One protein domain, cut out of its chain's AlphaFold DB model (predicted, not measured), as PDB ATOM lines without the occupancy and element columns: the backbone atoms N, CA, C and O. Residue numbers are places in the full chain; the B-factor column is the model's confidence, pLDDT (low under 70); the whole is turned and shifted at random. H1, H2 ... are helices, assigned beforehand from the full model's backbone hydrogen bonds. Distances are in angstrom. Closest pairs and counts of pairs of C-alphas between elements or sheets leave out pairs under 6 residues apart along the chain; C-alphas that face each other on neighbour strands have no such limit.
ATOM      1  N   PRO A 124      17.267   0.677 334.517       92.38
ATOM      2  CA  PRO A 124      17.249   2.103 334.766       92.38
ATOM      3  C   PRO A 124      18.659   2.667 334.604       92.38
ATOM      4  O   PRO A 124      19.655   2.087 335.055       92.38
ATOM      5  N   THR A 125      18.704   3.818 333.955       95.38
ATOM      6  CA  THR A 125      19.878   4.649 333.713       95.38
ATOM      7  C   THR A 125      20.406   5.271 335.007       95.38
ATOM      8  O   THR A 125      19.713   5.334 336.021       95.38
ATOM      9  N   ALA A 126      21.634   5.795 334.972       95.94
ATOM     10  CA  ALA A 126      22.211   6.514 336.111       95.94
ATOM     11  C   ALA A 126      21.362   7.725 336.550       95.94
ATOM     12  O   ALA A 126      21.288   8.020 337.740       95.94
ATOM     13  N   ASP A 127      20.697   8.398 335.606       96.94
ATOM     14  CA  ASP A 127      19.824   9.536 335.909       96.94
ATOM     15  C   ASP A 127      18.538   9.084 336.617       96.94
ATOM     16  O   ASP A 127      18.154   9.685 337.620       96.94
ATOM     17  N   GLU A 128      17.906   7.997 336.156       95.88
ATOM     18  CA  GLU A 128      16.730   7.400 336.813       95.88
ATOM     19  C   GLU A 128      17.069   6.876 338.213       95.88
ATOM     20  O   GLU A 128      16.325   7.116 339.162       95.88
ATOM     21  N   LEU A 129      18.230   6.236 338.368       95.94
ATOM     22  CA  LEU A 129      18.748   5.834 339.676       95.94
ATOM     23  C   LEU A 129      19.007   7.042 340.579       95.94
ATOM     24  O   LEU A 129      18.759   6.991 341.778       95.94
ATOM     25  N   GLY A 130      19.466   8.153 340.008       96.75
ATOM     26  CA  GLY A 130      19.608   9.402 340.735       96.75
ATOM     27  C   GLY A 130      18.279   9.917 341.298       96.75
ATOM     28  O   GLY A 130      18.245  10.348 342.446       96.75
ATOM     29  N   VAL A 131      17.195   9.847 340.518       96.62
ATOM     30  CA  VAL A 131      15.840  10.202 340.982       96.62
ATOM     31  C   VAL A 131      15.384   9.256 342.088       96.62
ATOM     32  O   VAL A 131      14.836   9.710 343.090       96.62
ATOM     33  N   GLN A 132      15.650   7.957 341.939       96.25
ATOM     34  CA  GLN A 132      15.333   6.977 342.971       96.25
ATOM     35  C   GLN A 132      16.078   7.273 344.279       96.25
ATOM     36  O   GLN A 132      15.450   7.284 345.329       96.25
ATOM     37  N   TYR A 133      17.377   7.588 344.232       97.56
ATOM     38  CA  TYR A 133      18.137   7.976 345.424       97.56
ATOM     39  C   TYR A 133      17.523   9.194 346.126       97.56
ATOM     40  O   TYR A 133      17.369   9.189 347.344       97.56
ATOM     41  N   ASP A 134      17.143  10.221 345.361       97.75
ATOM     42  CA  ASP A 134      16.527  11.430 345.914       97.75
ATOM     43  C   ASP A 134      15.169  11.098 346.582       97.75
ATOM     44  O   ASP A 134      14.853  11.626 347.648       97.75
ATOM     45  N   ALA A 135      14.407  10.151 346.025       97.25
ATOM     46  CA  ALA A 135      13.180   9.647 346.638       97.25
ATOM     47  C   ALA A 135      13.441   8.833 347.924       97.25
ATOM     48  O   ALA A 135      12.709   8.985 348.901       97.25
ATOM     49  N   GLU A 136      14.507   8.027 347.980       97.50
ATOM     50  CA  GLU A 136      14.909   7.325 349.210       97.50
ATOM     51  C   GLU A 136      15.298   8.308 350.332       97.50
ATOM     52  O   GLU A 136      15.024   8.050 351.505       97.50
ATOM     53  N   GLN A 137      15.877   9.469 349.997       98.25
ATOM     54  CA  GLN A 137      16.131  10.538 350.973       98.25
ATOM     55  C   GLN A 137      14.828  11.123 351.539       98.25
ATOM     56  O   GLN A 137      14.716  11.334 352.748       98.25
ATOM     57  N   ASP A 138      13.822  11.347 350.692       97.81
ATOM     58  CA  ASP A 138      12.504  11.812 351.138       97.81
ATOM     59  C   ASP A 138      11.816  10.788 352.061       97.81
ATOM     60  O   ASP A 138      11.183  11.161 353.057       97.81
ATOM     61  N   VAL A 139      11.959   9.493 351.758       97.69
ATOM     62  CA  VAL A 139      11.464   8.397 352.604       97.69
ATOM     63  C   VAL A 139      12.207   8.363 353.941       97.69
ATOM     64  O   VAL A 139      11.554   8.272 354.983       97.69
ATOM     65  N   ALA A 140      13.536   8.504 353.945       98.06
ATOM     66  CA  ALA A 140      14.327   8.590 355.174       98.06
ATOM     67  C   ALA A 140      13.848   9.746 356.063       98.06
ATOM     68  O   ALA A 140      13.524   9.526 357.229       98.06
ATOM     69  N   ALA A 141      13.680  10.943 355.493       97.50
ATOM     70  CA  ALA A 141      13.185  12.111 356.219       97.50
ATOM     71  C   ALA A 141      11.769  11.898 356.793       97.50
ATOM     72  O   ALA A 141      11.463  12.347 357.902       97.50
ATOM     73  N   CYS A 142      10.898  11.188 356.068       97.75
ATOM     74  CA  CYS A 142       9.581  10.793 356.570       97.75
ATOM     75  C   CYS A 142       9.686   9.845 357.774       97.75
ATOM     76  O   CYS A 142       9.016  10.040 358.790       97.75
ATOM     77  N   LEU A 143      10.544   8.829 357.689       97.56
ATOM     78  CA  LEU A 143      10.747   7.861 358.765       97.56
ATOM     79  C   LEU A 143      11.359   8.520 360.008       97.56
ATOM     80  O   LEU A 143      10.877   8.309 361.121       97.56
ATOM     81  N   GLU A 144      12.345   9.393 359.841       97.31
ATOM     82  CA  GLU A 144      12.894  10.198 360.936       97.31
ATOM     83  C   GLU A 144      11.815  11.067 361.595       97.31
ATOM     84  O   GLU A 144      11.718  11.127 362.824       97.31
ATOM     85  N   HIS A 145      10.926  11.675 360.798       96.44
ATOM     86  CA  HIS A 145       9.780  12.428 361.313       96.44
ATOM     87  C   HIS A 145       8.817  11.557 362.146       96.44
ATOM     88  O   HIS A 145       8.242  12.035 363.129       96.44
ATOM     89  N   LEU A 146       8.675  10.271 361.808       96.75
ATOM     90  CA  LEU A 146       7.919   9.276 362.581       96.75
ATOM     91  C   LEU A 146       8.700   8.691 363.778       96.75
ATOM     92  O   LEU A 146       8.180   7.829 364.499       96.75
ATOM     93  N   GLY A 147       9.927   9.157 364.023       96.94
ATOM     94  CA  GLY A 147      10.767   8.745 365.146       96.94
ATOM     95  C   GLY A 147      11.477   7.409 364.936       96.94
ATOM     96  O   GLY A 147      11.670   6.661 365.901       96.94
ATOM     97  N   PHE A 148      11.796   7.062 363.690       97.19
ATOM     98  CA  PHE A 148      12.770   6.015 363.388       97.19
ATOM     99  C   PHE A 148      14.187   6.600 363.385       97.19
ATOM    100  O   PHE A 148      14.370   7.780 363.102       97.19
ATOM    101  N   ASP A 149      15.167   5.771 363.731       96.81
ATOM    102  CA  ASP A 149      16.589   6.096 363.612       96.81
ATOM    103  C   ASP A 149      17.095   5.432 362.330       96.81
ATOM    104  O   ASP A 149      17.077   4.203 362.236       96.81
ATOM    105  N   ILE A 150      17.438   6.232 361.321       97.06
ATOM    106  CA  ILE A 150      17.848   5.745 360.001       97.06
ATOM    107  C   ILE A 150      19.353   5.993 359.845       97.06
ATOM    108  O   ILE A 150      19.794   7.133 359.988       97.06
ATOM    109  N   PRO A 151      20.163   4.958 359.558       96.69
ATOM    110  CA  PRO A 151      21.581   5.136 359.282       96.69
ATOM    111  C   PRO A 151      21.823   6.094 358.115       96.69
ATOM    112  O   PRO A 151      21.106   6.052 357.113       96.69
ATOM    113  N   GLU A 152      22.881   6.900 358.233       97.50
ATOM    114  CA  GLU A 152      23.287   7.850 357.196       97.50
ATOM    115  C   GLU A 152      23.466   7.137 355.840       97.50
ATOM    116  O   GLU A 152      24.169   6.118 355.769       97.50
ATOM    117  N   PRO A 153      22.864   7.659 354.757       97.75
ATOM    118  CA  PRO A 153      23.012   7.095 353.424       97.75
ATOM    119  C   PRO A 153      24.457   7.188 352.902       97.75
ATOM    120  O   PRO A 153      25.202   8.112 353.244       97.75
ATOM    121  N   PRO A 154      24.869   6.292 351.985       97.81
ATOM    122  CA  PRO A 154      26.059   6.522 351.170       97.81
ATOM    123  C   PRO A 154      25.865   7.755 350.271       97.81
ATOM    124  O   PRO A 154      24.741   8.219 350.068       97.81
ATOM    125  N   SER A 155      26.945   8.270 349.673       98.00
ATOM    126  CA  SER A 155      26.807   9.341 348.677       98.00
ATOM    127  C   SER A 155      26.013   8.860 347.462       98.00
ATOM    128  O   SER A 155      26.053   7.678 347.114       98.00
ATOM    129  N   ARG A 156      25.335   9.788 346.779       97.94
ATOM    130  CA  ARG A 156      24.552   9.503 345.569       97.94
ATOM    131  C   ARG A 156      25.369   8.751 344.519       97.94
ATOM    132  O   ARG A 156      24.900   7.758 343.978       97.94
ATOM    133  N   GLU A 157      26.604   9.183 344.260       98.06
ATOM    134  CA  GLU A 157      27.485   8.527 343.287       98.06
ATOM    135  C   GLU A 157      27.821   7.093 343.701       98.06
ATOM    136  O   GLU A 157      27.728   6.194 342.872       98.06
ATOM    137  N   ALA A 158      28.152   6.867 344.977       97.19
ATOM    138  CA  ALA A 158      28.477   5.537 345.485       97.19
ATOM    139  C   ALA A 158      27.256   4.604 345.468       97.19
ATOM    140  O   ALA A 158      27.384   3.419 345.172       97.19
ATOM    141  N   TRP A 159      26.066   5.139 345.753       97.00
ATOM    142  CA  TRP A 159      24.807   4.398 345.708       97.00
ATOM    143  C   TRP A 159      24.446   3.966 344.280       97.00
ATOM    144  O   TRP A 159      24.155   2.794 344.038       97.00
ATOM    145  N   VAL A 160      24.527   4.893 343.317       96.69
ATOM    146  CA  VAL A 160      24.270   4.612 341.895       96.69
ATOM    147  C   VAL A 160      25.298   3.623 341.343       96.69
ATOM    148  O   VAL A 160      24.922   2.673 340.657       96.69
ATOM    149  N   GLU A 161      26.582   3.810 341.661       95.69
ATOM    150  CA  GLU A 161      27.653   2.897 341.250       95.69
ATOM    151  C   GLU A 161      27.409   1.480 341.778       95.69
ATOM    152  O   GLU A 161      27.474   0.537 340.995       95.69
ATOM    153  N   ALA A 162      27.038   1.330 343.055       94.69
ATOM    154  CA  ALA A 162      26.754   0.028 343.660       94.69
ATOM    155  C   ALA A 162      25.597  -0.717 342.968       94.69
ATOM    156  O   ALA A 162      25.669  -1.934 342.779       94.69
ATOM    157  N   LEU A 163      24.543  -0.001 342.558       93.50
ATOM    158  CA  LEU A 163      23.433  -0.596 341.806       93.50
ATOM    159  C   LEU A 163      23.833  -1.020 340.398       93.50
ATOM    160  O   LEU A 163      23.395  -2.071 339.934       93.50
ATOM    161  N   ILE A 164      24.644  -0.214 339.714       93.69
ATOM    162  CA  ILE A 164      25.119  -0.541 338.368       93.69
ATOM    163  C   ILE A 164      26.065  -1.745 338.432       93.69
ATOM    164  O   ILE A 164      25.840  -2.721 337.720       93.69
ATOM    165  N   SER A 165      27.057  -1.733 339.328       92.00
ATOM    166  CA  SER A 165      28.026  -2.829 339.451       92.00
ATOM    167  C   SER A 165      27.376  -4.135 339.908       92.00
ATOM    168  O   SER A 165      27.695  -5.201 339.388       92.00
ATOM    169  N   GLY A 166      26.415  -4.070 340.840       88.50
ATOM    170  CA  GLY A 166      25.694  -5.256 341.313       88.50
ATOM    171  C   GLY A 166      24.986  -6.011 340.187       88.50
ATOM    172  O   GLY A 166      25.014  -7.242 340.143       88.50
ATOM    173  N   ARG A 167      24.412  -5.276 339.228       85.25
ATOM    174  CA  ARG A 167      23.754  -5.865 338.052       85.25
ATOM    175  C   ARG A 167      24.732  -6.599 337.151       85.25
ATOM    176  O   ARG A 167      24.422  -7.701 336.706       85.25
ATOM    177  N   GLU A 168      25.894  -6.006 336.894       87.50
ATOM    178  CA  GLU A 168      26.919  -6.601 336.029       87.50
ATOM    179  C   GLU A 168      27.442  -7.927 336.599       87.50
ATOM    180  O   GLU A 168      27.659  -8.885 335.853       87.50
ATOM    181  N   ASP A 169      27.564  -8.005 337.924       85.00
ATOM    182  CA  ASP A 169      28.051  -9.191 338.629       85.00
ATOM    183  C   ASP A 169      26.957 -10.248 338.882       85.00
ATOM    184  O   ASP A 169      27.248 -11.344 339.371       85.00
ATOM    185  N   GLY A 170      25.690  -9.941 338.570       78.56
ATOM    186  CA  GLY A 170      24.536 -10.795 338.880       78.56
ATOM    187  C   GLY A 170      24.310 -11.000 340.384       78.56
ATOM    188  O   GLY A 170      23.566 -11.897 340.785       78.56
ATOM    189  N   ALA A 171      24.967 -10.193 341.218       77.94
ATOM    190  CA  ALA A 171      24.803 -10.195 342.658       77.94
ATOM    191  C   ALA A 171      23.681  -9.223 343.029       77.94
ATOM    192  O   ALA A 171      23.636  -8.090 342.552       77.94
ATOM    193  N   SER A 172      22.789  -9.630 343.931       71.19
ATOM    194  CA  SER A 172      21.921  -8.669 344.607       71.19
ATOM    195  C   SER A 172      22.815  -7.774 345.465       71.19
ATOM    196  O   SER A 172      23.213  -8.171 346.562       71.19
ATOM    197  N   ALA A 173      23.202  -6.610 344.938       75.94
ATOM    198  CA  ALA A 173      23.910  -5.626 345.732       75.94
ATOM    199  C   ALA A 173      22.996  -5.239 346.891       75.94
ATOM    200  O   ALA A 173      21.848  -4.836 346.695       75.94
ATOM    201  N   GLU A 174      23.503  -5.411 348.105       85.25
ATOM    202  CA  GLU A 174      22.841  -4.931 349.302       85.25
ATOM    203  C   GLU A 174      22.982  -3.411 349.329       85.25
ATOM    204  O   GLU A 174      23.942  -2.844 349.847       85.25
ATOM    205  N   VAL A 175      22.058  -2.762 348.636       91.94
ATOM    206  CA  VAL A 175      22.045  -1.320 348.462       91.94
ATOM    207  C   VAL A 175      21.268  -0.710 349.617       91.94
ATOM    208  O   VAL A 175      20.269  -1.262 350.083       91.94
ATOM    209  N   TRP A 176      21.767   0.417 350.116       96.62
ATOM    210  CA  TRP A 176      21.110   1.160 351.179       96.62
ATOM    211  C   TRP A 176      19.694   1.560 350.744       96.62
ATOM    212  O   TRP A 176      19.510   2.134 349.669       96.62
ATOM    213  N   SER A 177      18.713   1.278 351.592       96.88
ATOM    214  CA  SER A 177      17.378   1.869 351.548       96.88
ATOM    215  C   SER A 177      16.885   2.020 352.988       96.88
ATOM    216  O   SER A 177      17.217   1.171 353.824       96.88
ATOM    217  N   PRO A 178      16.085   3.044 353.324       97.38
ATOM    218  CA  PRO A 178      15.657   3.276 354.702       97.38
ATOM    219  C   PRO A 178      14.909   2.077 355.296       97.38
ATOM    220  O   PRO A 178      15.156   1.680 356.433       97.38
ATOM    221  N   TYR A 179      14.037   1.443 354.508       96.50
ATOM    222  CA  TYR A 179      13.333   0.232 354.931       96.50
ATOM    223  C   TYR A 179      14.238  -0.998 354.994       96.50
ATOM    224  O   TYR A 179      14.034  -1.837 355.869       96.50
ATOM    225  N   GLY A 180      15.252  -1.095 354.129       95.81
ATOM    226  CA  GLY A 180      16.274  -2.135 354.220       95.81
ATOM    227  C   GLY A 180      17.060  -2.041 355.527       95.81
ATOM    228  O   GLY A 180      17.238  -3.050 356.204       95.81
ATOM    229  N   GLU A 181      17.444  -0.830 355.943       97.00
ATOM    230  CA  GLU A 181      18.104  -0.613 357.238       97.00
ATOM    231  C   GLU A 181      17.203  -1.021 358.409       97.00
ATOM    232  O   GLU A 181      17.635  -1.744 359.307       97.00
ATOM    233  N   LEU A 182      15.929  -0.621 358.384       96.19
ATOM    234  CA  LEU A 182      14.970  -0.999 359.424       96.19
ATOM    235  C   LEU A 182      14.711  -2.513 359.469       96.19
ATOM    236  O   LEU A 182      14.576  -3.073 360.558       96.19
ATOM    237  N   ALA A 183      14.668  -3.182 358.316       94.88
ATOM    238  CA  ALA A 183      14.530  -4.633 358.242       94.88
ATOM    239  C   ALA A 183      15.730  -5.338 358.890       94.88
ATOM    240  O   ALA A 183      15.527  -6.201 359.744       94.88
ATOM    241  N   ARG A 184      16.964  -4.905 358.595       95.06
ATOM    242  CA  ARG A 184      18.176  -5.445 359.240       95.06
ATOM    243  C   ARG A 184      18.151  -5.274 360.755       95.06
ATOM    244  O   ARG A 184      18.491  -6.201 361.479       95.06
ATOM    245  N   MET A 185      17.673  -4.133 361.256       94.38
ATOM    246  CA  MET A 185      17.526  -3.926 362.704       94.38
ATOM    247  C   MET A 185      16.552  -4.920 363.351       94.38
ATOM    248  O   MET A 185      16.775  -5.349 364.483       94.38
ATOM    249  N   VAL A 186      15.469  -5.289 362.657       94.88
ATOM    250  CA  VAL A 186      14.527  -6.321 363.127       94.88
ATOM    251  C   VAL A 186      15.158  -7.712 363.074       94.88
ATOM    252  O   VAL A 186      14.924  -8.519 363.971       94.88
ATOM    253  N   GLU A 187      15.955  -8.005 362.048       93.75
ATOM    254  CA  GLU A 187      16.678  -9.276 361.928       93.75
ATOM    255  C   GLU A 187      17.734  -9.446 363.029       93.75
ATOM    256  O   GLU A 187      17.852 -10.530 363.607       93.75
ATOM    257  N   ASP A 188      18.444  -8.368 363.369       95.38
ATOM    258  CA  ASP A 188      19.451  -8.338 364.433       95.38
ATOM    259  C   ASP A 188      18.832  -8.442 365.842       95.38
ATOM    260  O   ASP A 188      19.455  -8.995 366.756       95.38
ATOM    261  N   ASP A 189      17.597  -7.957 366.028       94.56
ATOM    262  CA  ASP A 189      16.820  -8.088 367.267       94.56
ATOM    263  C   ASP A 189      15.393  -8.618 367.010       94.56
ATOM    264  O   ASP A 189      14.405  -7.873 367.078       94.56
ATOM    265  N   PRO A 190      15.233  -9.940 366.803       86.38
ATOM    266  CA  PRO A 190      13.929 -10.543 366.519       86.38
ATOM    267  C   PRO A 190      12.958 -10.467 367.709       86.38
ATOM    268  O   PRO A 190      11.775 -10.786 367.571       86.38
ATOM    269  N   GLY A 191      13.429 -10.056 368.894       88.12
ATOM    270  CA  GLY A 191      12.580  -9.777 370.052       88.12
ATOM    271  C   GLY A 191      11.753  -8.497 369.897       88.12
ATOM    272  O   GLY A 191      10.783  -8.301 370.637       88.12
ATOM    273  N   ASN A 192      12.086  -7.648 368.926       91.38
ATOM    274  CA  ASN A 192      11.482  -6.339 368.731       91.38
ATOM    275  C   ASN A 192      10.246  -6.375 367.807       91.38
ATOM    276  O   ASN A 192      10.160  -5.675 366.799       91.38
ATOM    277  N   ALA A 193       9.238  -7.174 368.174       92.50
ATOM    278  CA  ALA A 193       7.965  -7.244 367.441       92.50
ATOM    279  C   ALA A 193       7.238  -5.883 367.357       92.50
ATOM    280  O   ALA A 193       6.438  -5.646 366.451       92.50
ATOM    281  N   GLU A 194       7.516  -4.978 368.301       94.81
ATOM    282  CA  GLU A 194       7.009  -3.609 368.265       94.81
ATOM    283  C   GLU A 194       7.567  -2.830 367.067       94.81
ATOM    284  O   GLU A 194       6.795  -2.153 366.384       94.81
ATOM    285  N   LEU A 195       8.870  -2.948 366.781       94.38
ATOM    286  CA  LEU A 195       9.504  -2.303 365.633       94.38
ATOM    287  C   LEU A 195       8.923  -2.810 364.311       94.38
ATOM    288  O   LEU A 195       8.519  -1.989 363.492       94.38
ATOM    289  N   ALA A 196       8.774  -4.127 364.144       94.00
ATOM    290  CA  ALA A 196       8.165  -4.708 362.943       94.00
ATOM    291  C   ALA A 196       6.756  -4.141 362.681       94.00
ATOM    292  O   ALA A 196       6.467  -3.639 361.598       94.00
ATOM    293  N   GLY A 197       5.898  -4.106 363.707       95.12
ATOM    294  CA  GLY A 197       4.564  -3.517 363.568       95.12
ATOM    295  C   GLY A 197       4.579  -1.996 363.351       95.12
ATOM    296  O   GLY A 197       3.636  -1.444 362.784       95.12
ATOM    297  N   ARG A 198       5.607  -1.279 363.824       96.94
ATOM    298  CA  ARG A 198       5.785   0.152 363.521       96.94
ATOM    299  C   ARG A 198       6.164   0.367 362.057       96.94
ATOM    300  O   ARG A 198       5.624   1.301 361.475       96.94
ATOM    301  N   ILE A 199       7.035  -0.472 361.495       96.06
ATOM    302  CA  ILE A 199       7.471  -0.406 360.091       96.06
ATOM    303  C   ILE A 199       6.271  -0.552 359.150       96.06
ATOM    304  O   ILE A 199       6.035   0.340 358.344       96.06
ATOM    305  N   GLU A 200       5.433  -1.572 359.352       94.12
ATOM    306  CA  GLU A 200       4.218  -1.802 358.547       94.12
ATOM    307  C   GLU A 200       3.276  -0.577 358.549       94.12
ATOM    308  O   GLU A 200       2.740  -0.159 357.525       94.12
ATOM    309  N   ARG A 201       3.106   0.083 359.704       96.00
ATOM    310  CA  ARG A 201       2.307   1.323 359.787       96.00
ATOM    311  C   ARG A 201       2.992   2.530 359.149       96.00
ATOM    312  O   ARG A 201       2.307   3.493 358.795       96.00
ATOM    313  N   ALA A 202       4.319   2.527 359.086       96.62
ATOM    314  CA  ALA A 202       5.090   3.595 358.474       96.62
ATOM    315  C   ALA A 202       5.007   3.528 356.948       96.62
ATOM    316  O   ALA A 202       4.901   4.578 356.336       96.62
ATOM    317  N   GLU A 203       4.962   2.338 356.342       94.69
ATOM    318  CA  GLU A 203       4.820   2.154 354.881       94.69
ATOM    319  C   GLU A 203       3.583   2.849 354.302       94.69
ATOM    320  O   GLU A 203       3.622   3.382 353.197       94.69
ATOM    321  N   VAL A 204       2.502   2.945 355.080       92.88
ATOM    322  CA  VAL A 204       1.293   3.688 354.683       92.88
ATOM    323  C   VAL A 204       1.530   5.207 354.621       92.88
ATOM    324  O   VAL A 204       0.844   5.912 353.884       92.88
ATOM    325  N   GLN A 205       2.465   5.735 355.415       94.94
ATOM    326  CA  GLN A 205       2.747   7.174 355.535       94.94
ATOM    327  C   GLN A 205       3.990   7.617 354.750       94.94
ATOM    328  O   GLN A 205       4.048   8.764 354.312       94.94
ATOM    329  N   CYS A 206       4.954   6.715 354.581       96.88
ATOM    330  CA  CYS A 206       6.237   6.913 353.919       96.88
ATOM    331  C   CYS A 206       6.382   5.871 352.793       96.88
ATOM    332  O   CYS A 206       7.170   4.937 352.927       96.88
ATOM    333  N   PRO A 207       5.582   5.958 351.715       95.25
ATOM    334  CA  PRO A 207       5.591   4.947 350.665       95.25
ATOM    335  C   PRO A 207       6.981   4.827 350.032       95.25
ATOM    336  O   PRO A 207       7.617   5.838 349.733       95.25
ATOM    337  N   GLN A 208       7.433   3.593 349.797       92.12
ATOM    338  CA  GLN A 208       8.642   3.351 349.012       92.12
ATOM    339  C   GLN A 208       8.444   3.849 347.580       92.12
ATOM    340  O   GLN A 208       7.357   3.730 347.003       92.12
ATOM    341  N   TYR A 209       9.509   4.390 346.998       91.50
ATOM    342  CA  TYR A 209       9.498   4.772 345.597       91.50
ATOM    343  C   TYR A 209       9.495   3.517 344.722       91.50
ATOM    344  O   TYR A 209      10.402   2.688 344.802       91.50
ATOM    345  N   SER A 210       8.482   3.379 343.872       85.69
ATOM    346  CA  SER A 210       8.406   2.309 342.880       85.69
ATOM    347  C   SER A 210       8.361   2.950 341.502       85.69
ATOM    348  O   SER A 210       7.363   3.561 341.126       85.69
ATOM    349  N   ALA A 211       9.467   2.824 340.765       73.94
ATOM    350  CA  ALA A 211       9.491   3.122 339.341       73.94
ATOM    351  C   ALA A 211       8.655   2.049 338.626       73.94
ATOM    352  O   ALA A 211       9.094   0.901 338.523       73.94
ATOM    353  N   LEU A 212       7.426   2.411 338.249       56.94
ATOM    354  CA  LEU A 212       6.529   1.596 337.423       56.94
ATOM    355  C   LEU A 212       6.980   1.574 335.955       56.94
ATOM    356  O   LEU A 212       7.515   2.603 335.479       56.94
TER     357      LEU A 212
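What this domain is: This is residues 124 to 212 of the 212 residues of an uncharacterized protein of Cellulomonas gilvus (strain ATCC 13127 / NRRL B-14078) (UniProt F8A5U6). One long helix, H1, makes a rail along the longest axis, with H2 crossing it steeply near its first end and a hairpin of H3 and H4 set toward its other end; H2 and the hairpin reach out from H1 apart from each other. The link after H1 runs back toward H2, and residues 204 to 212 run on from H4 as a tail toward the first end of H1, with the C-alphas of Pro 124 and Leu 212, the first and last printed, 11.1 A apart. The printed part has 89 residues with four named helices, H1, H2, H3, H4 in chain order, no named strand, and the class is all helix. It is compact, with a radius of gyration of the C-alphas of 13.8 A, and elongated, spanning 37 by 24 by 23 A.

How they stand to each other: H1, residues 126 to 145, touches H2, residues 156 to 168, with its residues 126 to 133 alone. Their closest C-alphas, of Leu 129 and Val 160, are 6.1 A apart, at a steep tilt of 59 degrees, opposite ways. H3, residues 178 to 188, touches residues 136 to 143 of H1 alone, closest at the C-alphas of Ala 140 and Pro 178, 5.5 A, at a steep tilt of 61 degrees, the same way. H3 and H4, residues 193 to 203, form a helical hairpin at a shallow tilt of 12 degrees, opposite ways; their closest C-alphas, of Val 186 and Ala 196, are 6.6 A apart. H1 and H4 are close but not clearly touching, with the C-alphas of Leu 143 and Ala 202 closest at 7.1 A. H2 is apart from H3 and H4. In H1, H2, H3 and H4 every O i to N i+4 pair is within hydrogen-bond range.

Where its parts are: H1 begins at C-alpha 126 (22.211, 6.514, 336.111) and runs 28.7 A. H2 measures 18.9 A. H4 ends at C-alpha 203 (4.820, 2.154, 354.881).

The domain as a whole: The C-alphas farthest apart, of Asp 127 and Gly 191, are 39.9 A apart. The printed part has no cut; the link H3 to H4 is tight. Residues 188 to 193 stand free. Mean pLDDT of the printed part is 93.5, with residue 212 under 70.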